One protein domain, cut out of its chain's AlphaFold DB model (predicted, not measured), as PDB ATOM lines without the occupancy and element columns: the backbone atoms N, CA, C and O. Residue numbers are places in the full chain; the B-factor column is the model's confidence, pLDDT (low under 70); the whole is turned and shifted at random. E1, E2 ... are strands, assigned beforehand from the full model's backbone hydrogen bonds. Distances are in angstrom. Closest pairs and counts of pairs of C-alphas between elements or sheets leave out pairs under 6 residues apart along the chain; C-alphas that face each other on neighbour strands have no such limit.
ATOM      1  N   TRP A   2     -20.755   2.682 -30.569       73.75
ATOM      2  CA  TRP A   2     -20.048   3.388 -29.488       73.75
ATOM      3  C   TRP A   2     -19.936   4.883 -29.815       73.75
ATOM      4  O   TRP A   2     -19.597   5.234 -30.941       73.75
ATOM      5  N   ASN A   3     -20.252   5.745 -28.850       84.94
ATOM      6  CA  ASN A   3     -20.298   7.201 -29.020       84.94
ATOM      7  C   ASN A   3     -19.152   7.934 -28.298       84.94
ATOM      8  O   ASN A   3     -19.171   9.156 -28.239       84.94
ATOM      9  N   GLY A   4     -18.179   7.206 -27.737       90.94
ATOM     10  CA  GLY A   4     -17.013   7.791 -27.067       90.94
ATOM     11  C   GLY A   4     -17.197   8.166 -25.591       90.94
ATOM     12  O   GLY A   4     -16.205   8.498 -24.950       90.94
ATOM     13  N   TYR A   5     -18.408   8.082 -25.028       93.75
ATOM     14  CA  TYR A   5     -18.702   8.536 -23.660       93.75
ATOM     15  C   TYR A   5     -18.856   7.384 -22.660       93.75
ATOM     16  O   TYR A   5     -19.240   6.271 -23.019       93.75
ATOM     17  N   VAL A   6     -18.562   7.670 -21.391       93.75
ATOM     18  CA  VAL A   6     -18.747   6.759 -20.248       93.75
ATOM     19  C   VAL A   6     -20.100   7.040 -19.590       93.75
ATOM     20  O   VAL A   6     -20.473   8.206 -19.434       93.75
ATOM     21  N   SER A   7     -20.836   5.994 -19.199       92.81
ATOM     22  CA  SER A   7     -22.125   6.161 -18.512       92.81
ATOM     23  C   SER A   7     -21.938   6.658 -17.075       92.81
ATOM     24  O   SER A   7     -20.930   6.377 -16.421       92.81
ATOM     25  N   ASN A   8     -22.936   7.358 -16.534       90.56
ATOM     26  CA  ASN A   8     -22.948   7.741 -15.119       90.56
ATOM     27  C   ASN A   8     -23.080   6.531 -14.186       90.56
ATOM     28  O   ASN A   8     -22.628   6.597 -13.042       90.56
ATOM     29  N   ASP A   9     -23.597   5.413 -14.695       93.12
ATOM     30  CA  ASP A   9     -23.760   4.155 -13.961       93.12
ATOM     31  C   ASP A   9     -22.590   3.183 -14.146       93.12
ATOM     32  O   ASP A   9     -22.531   2.161 -13.467       93.12
ATOM     33  N   ASP A  10     -21.603   3.519 -14.985       92.25
ATOM     34  CA  ASP A  10     -20.425   2.671 -15.156       92.25
ATOM     35  C   ASP A  10     -19.625   2.608 -13.846       92.25
ATOM     36  O   ASP A  10     -19.240   3.631 -13.257       92.25
ATOM     37  N   ARG A  11     -19.362   1.384 -13.388       92.69
ATOM     38  CA  ARG A  11     -18.550   1.090 -12.206       92.69
ATOM     39  C   ARG A  11     -17.417   0.132 -12.558       92.69
ATOM     40  O   ARG A  11     -17.559  -0.709 -13.443       92.69
ATOM     41  N   ALA A  12     -16.301   0.255 -11.853       90.62
ATOM     42  CA  ALA A  12     -15.208  -0.708 -11.869       90.62
ATOM     43  C   ALA A  12     -15.159  -1.442 -10.525       90.62
ATOM     44  O   ALA A  12     -15.350  -0.827  -9.475       90.62
ATOM     45  N   LEU A  13     -14.920  -2.751 -10.564       88.38
ATOM     46  CA  LEU A  13     -14.756  -3.555  -9.359       88.38
ATOM     47  C   LEU A  13     -13.359  -3.306  -8.784       88.38
ATOM     48  O   LEU A  13     -12.362  -3.482  -9.484       88.38
ATOM     49  N   MET A  14     -13.287  -2.900  -7.518       82.38
ATOM     50  CA  MET A  14     -12.029  -2.483  -6.897       82.38
ATOM     51  C   MET A  14     -11.116  -3.664  -6.549       82.38
ATOM     52  O   MET A  14      -9.898  -3.562  -6.651       82.38
ATOM     53  N   LYS A  15     -11.703  -4.806  -6.178       79.00
ATOM     54  CA  LYS A  15     -10.992  -6.070  -5.957       79.00
ATOM     55  C   LYS A  15     -11.618  -7.163  -6.808       79.00
ATOM     56  O   LYS A  15     -12.753  -7.557  -6.573       79.00
ATOM     57  N   VAL A  16     -10.860  -7.671  -7.777       81.69
ATOM     58  CA  VAL A  16     -11.318  -8.733  -8.692       81.69
ATOM     59  C   VAL A  16     -11.167 -10.145  -8.116       81.69
ATOM     60  O   VAL A  16     -11.731 -11.090  -8.658       81.69
ATOM     61  N   ILE A  17     -10.412 -10.301  -7.023       78.81
ATOM     62  CA  ILE A  17     -10.184 -11.592  -6.366       78.81
ATOM     63  C   ILE A  17     -11.113 -11.718  -5.159       78.81
ATOM     64  O   ILE A  17     -11.067 -10.895  -4.245       78.81
ATOM     65  N   LYS A  18     -11.910 -12.792  -5.134       79.31
ATOM     66  CA  LYS A  18     -12.707 -13.204  -3.975       79.31
ATOM     67  C   LYS A  18     -11.976 -14.314  -3.222       79.31
ATOM     68  O   LYS A  18     -11.839 -15.422  -3.733       79.31
ATOM     69  N   TYR A  19     -11.521 -14.021  -2.009       81.25
ATOM     70  CA  TYR A  19     -10.864 -14.999  -1.141       81.25
ATOM     71  C   TYR A  19     -11.896 -15.833  -0.370       81.25
ATOM     72  O   TYR A  19     -12.971 -15.343  -0.030       81.25
ATOM     73  N   SER A  20     -11.573 -17.097  -0.077       81.44
ATOM     74  CA  SER A  20     -12.448 -17.979   0.711       81.44
ATOM     75  C   SER A  20     -12.428 -17.665   2.208       81.44
ATOM     76  O   SER A  20     -13.380 -17.992   2.911       81.44
ATOM     77  N   SER A  21     -11.346 -17.060   2.709       79.31
ATOM     78  CA  SER A  21     -11.200 -16.662   4.110       79.31
ATOM     79  C   SER A  21     -10.294 -15.430   4.264       79.31
ATOM     80  O   SER A  21      -9.400 -15.229   3.440       79.31
ATOM     81  N   PRO A  22     -10.432 -14.659   5.362       76.25
ATOM     82  CA  PRO A  22      -9.492 -13.589   5.734       76.25
ATOM     83  C   PRO A  22      -8.042 -14.048   5.935       76.25
ATOM     84  O   PRO A  22      -7.124 -13.244   5.885       76.25
ATOM     85  N   THR A  23      -7.830 -15.342   6.171       82.56
ATOM     86  CA  THR A  23      -6.507 -15.946   6.384       82.56
ATOM     87  C   THR A  23      -5.859 -16.461   5.100       82.56
ATOM     88  O   THR A  23      -4.750 -16.992   5.142       82.56
ATOM     89  N   SER A  24      -6.546 -16.352   3.961       83.06
ATOM     90  CA  SER A  24      -6.012 -16.786   2.671       83.06
ATOM     91  C   SER A  24      -4.787 -15.948   2.286       83.06
ATOM     92  O   SER A  24      -4.716 -14.757   2.580       83.06
ATOM     93  N   ALA A  25      -3.806 -16.555   1.616       80.88
ATOM     94  CA  ALA A  25      -2.593 -15.845   1.219       80.88
ATOM     95  C   ALA A  25      -2.922 -14.644   0.311       80.88
ATOM     96  O   ALA A  25      -3.581 -14.798  -0.718       80.88
ATOM     97  N   GLY A  26      -2.463 -13.452   0.701       76.69
ATOM     98  CA  GLY A  26      -2.740 -12.199  -0.009       76.69
ATOM     99  C   GLY A  26      -4.115 -11.582   0.274       76.69
ATOM    100  O   GLY A  26      -4.433 -10.548  -0.305       76.69
ATOM    101  N   ALA A  27      -4.926 -12.176   1.154       77.44
ATOM    102  CA  ALA A  27      -6.158 -11.556   1.613       77.44
ATOM    103  C   ALA A  27      -5.837 -10.352   2.514       77.44
ATOM    104  O   ALA A  27      -5.334 -10.503   3.624       77.44
ATOM    105  N   GLU A  28      -6.144  -9.148   2.037       73.56
ATOM    106  CA  GLU A  28      -6.076  -7.925   2.838       73.56
ATOM    107  C   GLU A  28      -7.487  -7.499   3.245       73.56
ATOM    108  O   GLU A  28      -8.314  -7.177   2.379       73.56
ATOM    109  N   CYS A  29      -7.754  -7.469   4.553       68.19
ATOM    110  CA  CYS A  29      -8.975  -6.874   5.084       68.19
ATOM    111  C   CYS A  29      -8.872  -5.353   5.022       68.19
ATOM    112  O   CYS A  29      -7.966  -4.760   5.604       68.19
ATOM    113  N   ILE A  30      -9.802  -4.741   4.297       65.62
ATOM    114  CA  ILE A  30      -9.950  -3.284   4.252       65.62
ATOM    115  C   ILE A  30     -10.797  -2.819   5.437       65.62
ATOM    116  O   ILE A  30     -10.440  -1.852   6.106       65.62
ATOM    117  N   ASP A  31     -11.897  -3.527   5.693       65.50
ATOM    118  CA  ASP A  31     -12.866  -3.172   6.719       65.50
ATOM    119  C   ASP A  31     -12.543  -3.847   8.066       65.50
ATOM    120  O   ASP A  31     -12.030  -4.975   8.081       65.50
ATOM    121  N   PRO A  32     -12.848  -3.196   9.211       65.88
ATOM    122  CA  PRO A  32     -12.542  -3.716  10.549       65.88
ATOM    123  C   PRO A  32     -13.173  -5.079  10.854       65.88
ATOM    124  O   PRO A  32     -12.685  -5.805  11.717       65.88
ATOM    125  N   ASP A  33     -14.262  -5.418  10.165       71.50
ATOM    126  CA  ASP A  33     -15.004  -6.665  10.323       71.50
ATOM    127  C   ASP A  33     -14.619  -7.745   9.292       71.50
ATOM    128  O   ASP A  33     -15.178  -8.841   9.320       71.50
ATOM    129  N   CYS A  34     -13.653  -7.467   8.400       67.50
ATOM    130  CA  CYS A  34     -13.262  -8.342   7.286       67.50
ATOM    131  C   CYS A  34     -14.465  -8.847   6.458       67.50
ATOM    132  O   CYS A  34     -14.421  -9.955   5.905       67.50
ATOM    133  N   SER A  35     -15.548  -8.070   6.372       66.62
ATOM    134  CA  SER A  35     -16.691  -8.428   5.540       66.62
ATOM    135  C   SER A  35     -16.312  -8.292   4.058       66.62
ATOM    136  O   SER A  35     -15.922  -7.235   3.570       66.62
ATOM    137  N   TRP A  36     -16.369  -9.398   3.310       66.31
ATOM    138  CA  TRP A  36     -16.050  -9.408   1.878       66.31
ATOM    139  C   TRP A  36     -17.236  -8.885   1.065       66.31
ATOM    140  O   TRP A  36     -17.951  -9.655   0.423       66.31
ATOM    141  N   VAL A  37     -17.465  -7.575   1.124       73.69
ATOM    142  CA  VAL A  37     -18.451  -6.891   0.284       73.69
ATOM    143  C   VAL A  37     -17.777  -6.459  -1.017       73.69
ATOM    144  O   VAL A  37     -16.657  -5.949  -1.013       73.69
ATOM    145  N   GLU A  38     -18.441  -6.681  -2.152       79.81
ATOM    146  CA  GLU A  38     -17.956  -6.186  -3.440       79.81
ATOM    147  C   GLU A  38     -17.940  -4.657  -3.434       79.81
ATOM    148  O   GLU A  38     -18.981  -4.005  -3.340       79.81
ATOM    149  N   GLN A  39     -16.746  -4.080  -3.543       82.25
ATOM    150  CA  GLN A  39     -16.575  -2.635  -3.584       82.25
ATOM    151  C   GLN A  39     -16.493  -2.165  -5.037       82.25
ATOM    152  O   GLN A  39     -15.576  -2.524  -5.781       82.25
ATOM    153  N   TRP A  40     -17.458  -1.339  -5.427       88.44
ATOM    154  CA  TRP A  40     -17.578  -0.763  -6.762       88.44
ATOM    155  C   TRP A  40     -17.228   0.724  -6.727       88.44
ATOM    156  O   TRP A  40     -17.742   1.466  -5.893       88.44
ATOM    157  N   VAL A  41     -16.388   1.178  -7.658       90.12
ATOM    158  CA  VAL A  41     -15.994   2.589  -7.790       90.12
ATOM    159  C   VAL A  41     -16.472   3.176  -9.110       90.12
ATOM    160  O   VAL A  41     -16.595   2.470 -10.110       90.12
ATOM    161  N   HIS A  42     -16.749   4.479  -9.134       92.06
ATOM    162  CA  HIS A  42     -17.137   5.175 -10.359       92.06
ATOM    163  C   HIS A  42     -16.005   5.154 -11.387       92.06
ATOM    164  O   HIS A  42     -14.867   5.517 -11.093       92.06
ATOM    165  N   ARG A  43     -16.328   4.774 -12.626       93.38
ATOM    166  CA  ARG A  43     -15.360   4.804 -13.722       93.38
ATOM    167  C   ARG A  43     -15.145   6.242 -14.213       93.38
ATOM    168  O   ARG A  43     -16.082   6.898 -14.677       93.38
ATOM    169  N   ALA A  44     -13.903   6.720 -14.173       91.81
ATOM    170  CA  ALA A  44     -13.518   8.002 -14.765       91.81
ATOM    171  C   ALA A  44     -13.578   7.963 -16.309       91.81
ATOM    172  O   ALA A  44     -13.415   6.911 -16.928       91.81
ATOM    173  N   GLY A  45     -13.825   9.113 -16.940       93.38
ATOM    174  CA  GLY A  45     -13.835   9.261 -18.401       93.38
ATOM    175  C   GLY A  45     -14.741  10.397 -18.892       93.38
ATOM    176  O   GLY A  45     -15.438  11.011 -18.081       93.38
ATOM    177  N   PRO A  46     -14.757  10.682 -20.204       94.25
ATOM    178  CA  PRO A  46     -15.573  11.756 -20.767       94.25
ATOM    179  C   PRO A  46     -17.069  11.474 -20.586       94.25
ATOM    180  O   PRO A  46     -17.530  10.345 -20.783       94.25
ATOM    181  N   ARG A  47     -17.828  12.510 -20.223       94.38
ATOM    182  CA  ARG A  47     -19.293  12.483 -20.121       94.38
ATOM    183  C   ARG A  47     -19.907  13.275 -21.266       94.38
ATOM    184  O   ARG A  47     -19.278  14.194 -21.783       94.38
ATOM    185  N   LYS A  48     -21.112  12.871 -21.677       93.50
ATOM    186  CA  LYS A  48     -21.851  13.533 -22.758       93.50
ATOM    187  C   LYS A  48     -22.215  14.966 -22.374       93.50
ATOM    188  O   LYS A  48     -22.064  15.871 -23.186       93.50
TER     189      LYS A  48
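AT A GLANCE: This is residues 2 to 48 of the 196 residues of the protein "PFK domain-containing protein" of Hordeum vulgare subsp. vulgare (UniProt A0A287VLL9). With little regular structure, the printed part is one long, thin loop: it runs out from Trp 2, folds back through a wide unnamed stretch, residues 14 to 39, and returns to Lys 48. Two very short strands, E1 then E2, pair antiparallel across it as a hairpin. The printed part has 47 residues, 6 of them in strands, with no named helix; its class is all strand. It is extended, with a radius of gyration of the C-alphas of 15.0 A, and spans 44 by 18 by 11 A.

HOW THE PARTS SIT: E1, residues 11 to 13, and E2, residues 40 to 42, are antiparallel neighbours, their directions at 142 degrees. C-alphas 11 and 42 face each other at 4.7 A. N 12 and O 41, 2.8 A apart, and N 41 and O 12, 2.9 A apart, are within hydrogen-bond range.

IN THESE COORDINATES: E1 begins at C-alpha 11 (-18.550, 1.090, -12.206) and measures 6.6 A. E2 measures 7.0 A and ends at C-alpha 42 (-17.137, 5.175, -10.359).

THE WHOLE: The C-alphas of Asn 3 and Thr 23 are the farthest apart, 44.5 A; those of Trp 2 and Lys 48 are 12.3 A apart. The link from E1 to E2 is long, with 26 residues. The printed part has no cut. Its mean pLDDT is 82.5; residues 29 to 32 and 34 to 36 are under 70.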